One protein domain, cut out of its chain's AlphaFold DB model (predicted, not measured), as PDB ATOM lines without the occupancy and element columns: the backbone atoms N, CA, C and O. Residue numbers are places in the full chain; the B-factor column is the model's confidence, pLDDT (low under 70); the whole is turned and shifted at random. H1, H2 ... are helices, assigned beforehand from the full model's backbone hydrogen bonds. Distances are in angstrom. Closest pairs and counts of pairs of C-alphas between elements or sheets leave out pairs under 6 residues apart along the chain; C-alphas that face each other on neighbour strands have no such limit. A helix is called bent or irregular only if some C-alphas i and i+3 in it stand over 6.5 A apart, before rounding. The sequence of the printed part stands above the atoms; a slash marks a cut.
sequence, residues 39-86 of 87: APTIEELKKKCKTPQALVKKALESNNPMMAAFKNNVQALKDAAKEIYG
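AT A GLANCE: This is residues 39 to 86 of the 87 residues of an uncharacterized protein of Desulfurobacterium sp (UniProt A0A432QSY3). Two helices, H2 and H3, fold back on each other as a helical hairpin, side by side but clearly tilted, and a short third helix, H1, lies crosswise near the end where H2 begins and H3 ends. Toward the other end, a long loop of residues 61 to 73 swings out between H2 and H3. The printed part has 48 residues with three named helices, in the order H1, H2, H3, and no named strand; the class is all helix. The whole is compact, with a radius of gyration of the C-alphas of 9.9 A, and its C-alphas span 23 by 19 by 14 A.

HOW THE PARTS SIT: H1, residues 42 to 48, is close to but not clearly touching H2, residues 52 to 60. Their closest C-alphas are those of Leu 45 and Leu 55, 7.7 A apart. The lines of these two helices stand about perpendicular, at 82 degrees. H1 is also close to but not clearly touching H3, residues 74 to 85, where the closest C-alphas, those of Ile 42 and Ile 84, are 6.7 A apart. H1 and H3 stand about perpendicular too, at 75 degrees. H2 and H3 touch, with 13 pairs of C-alphas within 8 A; the closest are those of Pro 52 and Ala 81, 5.0 A apart. These two form a helical hairpin and run opposite ways at a steep tilt of 42 degrees, with their centres 9.0 A apart. In H1, H2 and H3 every pair of O i and N i+4 is within hydrogen-bond range.

IN THESE COORDINATES: H1 runs from Ile 42 to Lys 48 and begins at C-alpha 42, at (229.836, 214.177, 270.318). H2 runs from Pro 52 to Leu 60 and measures 12.6 A from first to last C-alpha; C-alpha 52 is at (220.147, 209.276, 275.631). H3, the longest helix with 12 residues, runs from Val 74 to Tyr 85, measures 16.4 A and ends at C-alpha 85, at (221.069, 214.914, 272.669). None of the three is bent or irregular.

THE WHOLE: The outline is rounded. The C-alphas of Pro 65 and Gly 86 are the two farthest apart, at 27.0 A, and those of the first and last printed residues, Ala 39 and Gly 86, are 19.7 A apart. The link from H1 to H2, 3 residues, is tight, while the link from H2 to H3, 13 residues, is long; the C-alphas of that long link lie 9 to 14 A from the mean of the C-alphas. The printed part has no cut. The mean pLDDT of the printed part is 92.3, and no printed residue is under 70.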
ATOM      1  N   ALA A  39     238.862 211.152 274.689       80.44
ATOM      2  CA  ALA A  39     237.416 211.047 274.732       80.44
ATOM      3  C   ALA A  39     236.868 211.103 273.289       80.44
ATOM      4  O   ALA A  39     237.387 211.875 272.477       80.44
ATOM      5  N   PRO A  40     235.859 210.284 272.949       86.94
ATOM      6  CA  PRO A  40     235.201 210.361 271.649       86.94
ATOM      7  C   PRO A  40     234.485 211.705 271.471       86.94
ATOM      8  O   PRO A  40     234.010 212.289 272.448       86.94
ATOM      9  N   THR A  41     234.358 212.170 270.229       91.81
ATOM     10  CA  THR A  41     233.585 213.387 269.928       91.81
ATOM     11  C   THR A  41     232.085 213.165 270.149       91.81
ATOM     12  O   THR A  41     231.609 212.028 270.233       91.81
ATOM     13  N   ILE A  42     231.302 214.247 270.198       93.00
ATOM     14  CA  ILE A  42     229.836 214.177 270.318       93.00
ATOM     15  C   ILE A  42     229.223 213.365 269.164       93.00
ATOM     16  O   ILE A  42     228.308 212.568 269.364       93.00
ATOM     17  N   GLU A  43     229.741 213.522 267.954       94.12
ATOM     18  CA  GLU A  43     229.309 212.821 266.746       94.12
ATOM     19  C   GLU A  43     229.636 211.330 266.837       94.12
ATOM     20  O   GLU A  43     228.804 210.488 266.499       94.12
ATOM     21  N   GLU A  44     230.826 210.982 267.325       93.56
ATOM     22  CA  GLU A  44     231.217 209.590 267.563       93.56
ATOM     23  C   GLU A  44     230.374 208.946 268.669       93.56
ATOM     24  O   GLU A  44     229.979 207.781 268.548       93.56
ATOM     25  N   LEU A  45     230.050 209.705 269.720       92.25
ATOM     26  CA  LEU A  45     229.139 209.288 270.782       92.25
ATOM     27  C   LEU A  45     227.735 209.037 270.233       92.25
ATOM     28  O   LEU A  45     227.186 207.965 270.478       92.25
ATOM     29  N   LYS A  46     227.187 209.942 269.417       93.75
ATOM     30  CA  LYS A  46     225.871 209.782 268.769       93.75
ATOM     31  C   LYS A  46     225.832 208.620 267.773       93.75
ATOM     32  O   LYS A  46     224.816 207.937 267.662       93.75
ATOM     33  N   LYS A  47     226.942 208.347 267.076       94.94
ATOM     34  CA  LYS A  47     227.073 207.172 266.196       94.94
ATOM     35  C   LYS A  47     227.054 205.863 266.992       94.94
ATOM     36  O   LYS A  47     226.400 204.909 266.578       94.94
ATOM     37  N   LYS A  48     227.753 205.813 268.132       90.69
ATOM     38  CA  LYS A  48     227.846 204.619 268.996       90.69
ATOM     39  C   LYS A  48     226.602 204.407 269.862       90.69
ATOM     40  O   LYS A  48     226.231 203.265 270.121       90.69
ATOM     41  N   CYS A  49     225.987 205.488 270.319       95.06
ATOM     42  CA  CYS A  49     224.829 205.517 271.200       95.06
ATOM     43  C   CYS A  49     223.761 206.380 270.525       95.06
ATOM     44  O   CYS A  49     223.862 207.599 270.492       95.06
ATOM     45  N   LYS A  50     222.728 205.765 269.948       93.62
ATOM     46  CA  LYS A  50     221.734 206.512 269.158       93.62
ATOM     47  C   LYS A  50     220.737 207.299 270.012       93.62
ATOM     48  O   LYS A  50     220.056 208.181 269.499       93.62
ATOM     49  N   THR A  51     220.629 206.972 271.299       95.81
ATOM     50  CA  THR A  51     219.655 207.567 272.219       95.81
ATOM     51  C   THR A  51     220.310 207.977 273.539       95.81
ATOM     52  O   THR A  51     221.326 207.381 273.920       95.81
ATOM     53  N   PRO A  52     219.704 208.925 274.283       95.75
ATOM     54  CA  PRO A  52     220.147 209.276 275.631       95.75
ATOM     55  C   PRO A  52     220.230 208.056 276.556       95.75
ATOM     56  O   PRO A  52     221.231 207.871 277.243       95.75
ATOM     57  N   GLN A  53     219.224 207.167 276.527       95.69
ATOM     58  CA  GLN A  53     219.225 205.975 277.387       95.69
ATOM     59  C   GLN A  53     220.356 205.005 277.030       95.69
ATOM     60  O   GLN A  53     220.963 204.419 277.924       95.69
ATOM     61  N   ALA A  54     220.667 204.851 275.737       95.69
ATOM     62  CA  ALA A  54     221.773 204.008 275.295       95.69
ATOM     63  C   ALA A  54     223.129 204.564 275.756       95.69
ATOM     64  O   ALA A  54     224.002 203.786 276.138       95.69
ATOM     65  N   LEU A  55     223.297 205.894 275.764       95.38
ATOM     66  CA  LEU A  55     224.507 206.530 276.286       95.38
ATOM     67  C   LEU A  55     224.659 206.292 277.790       95.38
ATOM     68  O   LEU A  55     225.717 205.834 278.217       95.38
ATOM     69  N   VAL A  56     223.596 206.516 278.573       95.88
ATOM     70  CA  VAL A  56     223.616 206.275 280.026       95.88
ATOM     71  C   VAL A  56     223.921 204.810 280.324       95.88
ATOM     72  O   VAL A  56     224.852 204.530 281.073       95.88
ATOM     73  N   LYS A  57     223.210 203.865 279.694       95.94
ATOM     74  CA  LYS A  57     223.441 202.427 279.892       95.94
ATOM     75  C   LYS A  57     224.897 202.046 279.610       95.94
ATOM     76  O   LYS A  57     225.542 201.416 280.442       95.94
ATOM     77  N   LYS A  58     225.438 202.485 278.470       94.19
ATOM     78  CA  LYS A  58     226.820 202.177 278.085       94.19
ATOM     79  C   LYS A  58     227.849 202.807 279.027       94.19
ATOM     80  O   LYS A  58     228.905 202.223 279.246       94.19
ATOM     81  N   ALA A  59     227.560 203.986 279.574       94.25
ATOM     82  CA  ALA A  59     228.425 204.635 280.552       94.25
ATOM     83  C   ALA A  59     228.454 203.880 281.893       94.25
ATOM     84  O   ALA A  59     229.534 203.725 282.461       94.25
ATOM     85  N   LEU A  60     227.310 203.357 282.354       94.56
ATOM     86  CA  LEU A  60     227.221 202.509 283.555       94.56
ATOM     87  C   LEU A  60     228.011 201.197 283.394       94.56
ATOM     88  O   LEU A  60     228.664 200.738 284.327       94.56
ATOM     89  N   GLU A  61     227.982 200.616 282.193       94.50
ATOM     90  CA  GLU A  61     228.679 199.367 281.839       94.50
ATOM     91  C   GLU A  61     230.158 199.581 281.455       94.50
ATOM     92  O   GLU A  61     230.867 198.631 281.118       94.50
ATOM     93  N   SER A  62     230.650 200.823 281.475       91.12
ATOM     94  CA  SER A  62     232.007 201.141 281.038       91.12
ATOM     95  C   SER A  62     233.062 200.614 282.014       91.12
ATOM     96  O   SER A  62     233.043 200.916 283.208       91.12
ATOM     97  N   ASN A  63     234.051 199.909 281.465       88.94
ATOM     98  CA  ASN A  63     235.266 199.496 282.174       88.94
ATOM     99  C   ASN A  63     236.442 200.458 281.939       88.94
ATOM    100  O   ASN A  63     237.576 200.149 282.294       88.94
ATOM    101  N   ASN A  64     236.203 201.616 281.311       85.06
ATOM    102  CA  ASN A  64     237.261 202.593 281.084       85.06
ATOM    103  C   ASN A  64     237.663 203.243 282.424       85.06
ATOM    104  O   ASN A  64     236.785 203.801 283.090       85.06
ATOM    105  N   PRO A  65     238.953 203.233 282.812       83.50
ATOM    106  CA  PRO A  65     239.405 203.826 284.071       83.50
ATOM    107  C   PRO A  65     239.053 205.316 284.193       83.50
ATOM    108  O   PRO A  65     238.743 205.775 285.290       83.50
ATOM    109  N   MET A  66     238.978 206.057 283.081       80.75
ATOM    110  CA  MET A  66     238.561 207.467 283.090       80.75
ATOM    111  C   MET A  66     237.088 207.661 283.482       80.75
ATOM    112  O   MET A  66     236.708 208.727 283.954       80.75
ATOM    113  N   MET A  67     236.248 206.634 283.324       87.69
ATOM    114  CA  MET A  67     234.839 206.674 283.730       87.69
ATOM    115  C   MET A  67     234.625 206.257 285.186       87.69
ATOM    116  O   MET A  67     233.501 206.366 285.671       87.69
ATOM    117  N   ALA A  68     235.657 205.802 285.907       87.56
ATOM    118  CA  ALA A  68     235.506 205.231 287.247       87.56
ATOM    119  C   ALA A  68     234.824 206.186 288.245       87.56
ATOM    120  O   ALA A  68     233.970 205.754 289.016       87.56
ATOM    121  N   ALA A  69     235.136 207.484 288.179       87.56
ATOM    122  CA  ALA A  69     234.522 208.500 289.036       87.56
ATOM    123  C   ALA A  69     233.043 208.781 288.698       87.56
ATOM    124  O   ALA A  69     232.289 209.253 289.545       87.56
ATOM    125  N   PHE A  70     232.614 208.480 287.469       89.81
ATOM    126  CA  PHE A  70     231.301 208.869 286.946       89.81
ATOM    127  C   PHE A  70     230.349 207.688 286.744       89.81
ATOM    128  O   PHE A  70     229.137 207.886 286.744       89.81
ATOM    129  N   LYS A  71     230.856 206.455 286.609       89.56
ATOM    130  CA  LYS A  71     230.058 205.272 286.232       89.56
ATOM    131  C   LYS A  71     228.933 204.925 287.205       89.56
ATOM    132  O   LYS A  71     228.004 204.239 286.815       89.56
ATOM    133  N   ASN A  72     229.005 205.381 288.453       91.06
ATOM    134  CA  ASN A  72     227.954 205.164 289.451       91.06
ATOM    135  C   ASN A  72     227.108 206.427 289.699       91.06
ATOM    136  O   ASN A  72     226.123 206.378 290.431       91.06
ATOM    137  N   ASN A  73     227.462 207.561 289.088       95.19
ATOM    138  CA  ASN A  73     226.722 208.809 289.222       95.19
ATOM    139  C   ASN A  73     225.641 208.903 288.135       95.19
ATOM    140  O   ASN A  73     225.798 209.575 287.116       95.19
ATOM    141  N   VAL A  74     224.526 208.207 288.362       95.06
ATOM    142  CA  VAL A  74     223.409 208.119 287.404       95.06
ATOM    143  C   VAL A  74     222.874 209.498 287.008       95.06
ATOM    144  O   VAL A  74     222.498 209.687 285.852       95.06
ATOM    145  N   GLN A  75     222.840 210.456 287.939       96.00
ATOM    146  CA  GLN A  75     222.333 211.798 287.657       96.00
ATOM    147  C   GLN A  75     223.258 212.546 286.692       96.00
ATOM    148  O   GLN A  75     222.796 212.980 285.641       96.00
ATOM    149  N   ALA A  76     224.566 212.573 286.966       95.38
ATOM    150  CA  ALA A  76     225.537 213.204 286.071       95.38
ATOM    151  C   ALA A  76     225.523 212.584 284.662       95.38
ATOM    152  O   ALA A  76     225.628 213.294 283.665       95.38
ATOM    153  N   LEU A  77     225.337 211.263 284.559       95.56
ATOM    154  CA  LEU A  77     225.222 210.588 283.263       95.56
ATOM    155  C   LEU A  77     223.947 210.983 282.506       95.56
ATOM    156  O   LEU A  77     223.986 211.128 281.284       95.56
ATOM    157  N   LYS A  78     222.820 211.163 283.207       95.69
ATOM    158  CA  LYS A  78     221.570 211.652 282.605       95.69
ATOM    159  C   LYS A  78     221.694 213.102 282.147       95.69
ATOM    160  O   LYS A  78     221.240 213.408 281.048       95.69
ATOM    161  N   ASP A  79     222.331 213.954 282.940       96.31
ATOM    162  CA  ASP A  79     222.537 215.366 282.602       96.31
ATOM    163  C   ASP A  79     223.448 215.505 281.374       96.31
ATOM    164  O   ASP A  79     223.088 216.182 280.412       96.31
ATOM    165  N   ALA A  80     224.551 214.749 281.332       94.31
ATOM    166  CA  ALA A  80     225.422 214.682 280.159       94.31
ATOM    167  C   ALA A  80     224.684 214.150 278.917       94.31
ATOM    168  O   ALA A  80     224.865 214.653 277.809       94.31
ATOM    169  N   ALA A  81     223.814 213.146 279.076       95.56
ATOM    170  CA  ALA A  81     222.988 212.667 277.973       95.56
ATOM    171  C   ALA A  81     222.009 213.753 277.490       95.56
ATOM    172  O   ALA A  81     221.867 213.962 276.285       95.56
ATOM    173  N   LYS A  82     221.369 214.493 278.395       95.94
ATOM    174  CA  LYS A  82     220.486 215.603 278.021       95.94
ATOM    175  C   LYS A  82     221.233 216.681 277.235       95.94
ATOM    176  O   LYS A  82     220.736 217.120 276.201       95.94
ATOM    177  N   GLU A  83     222.436 217.046 277.668       94.50
ATOM    178  CA  GLU A  83     223.292 218.014 276.971       94.50
ATOM    179  C   GLU A  83     223.671 217.535 275.559       94.50
ATOM    180  O   GLU A  83     223.504 218.260 274.580       94.50
ATOM    181  N   ILE A  84     224.102 216.278 275.425       93.69
ATOM    182  CA  ILE A  84     224.543 215.711 274.141       93.69
ATOM    183  C   ILE A  84     223.388 215.614 273.134       93.69
ATOM    184  O   ILE A  84     223.583 215.874 271.941       93.69
ATOM    185  N   TYR A  85     222.194 215.204 273.570       93.00
ATOM    186  CA  TYR A  85     221.069 214.914 272.669       93.00
ATOM    187  C   TYR A  85     220.000 216.015 272.610       93.00
ATOM    188  O   TYR A  85     219.123 215.921 271.751       93.00
ATOM    189  N   GLY A  86     220.068 217.040 273.464       81.75
ATOM    190  CA  GLY A  86     219.132 218.169 273.476       81.75
ATOM    191  C   GLY A  86     217.688 217.788 273.824       81.75
ATOM    192  O   GLY A  86     216.762 218.447 273.358       81.75
TER     193      GLY A  86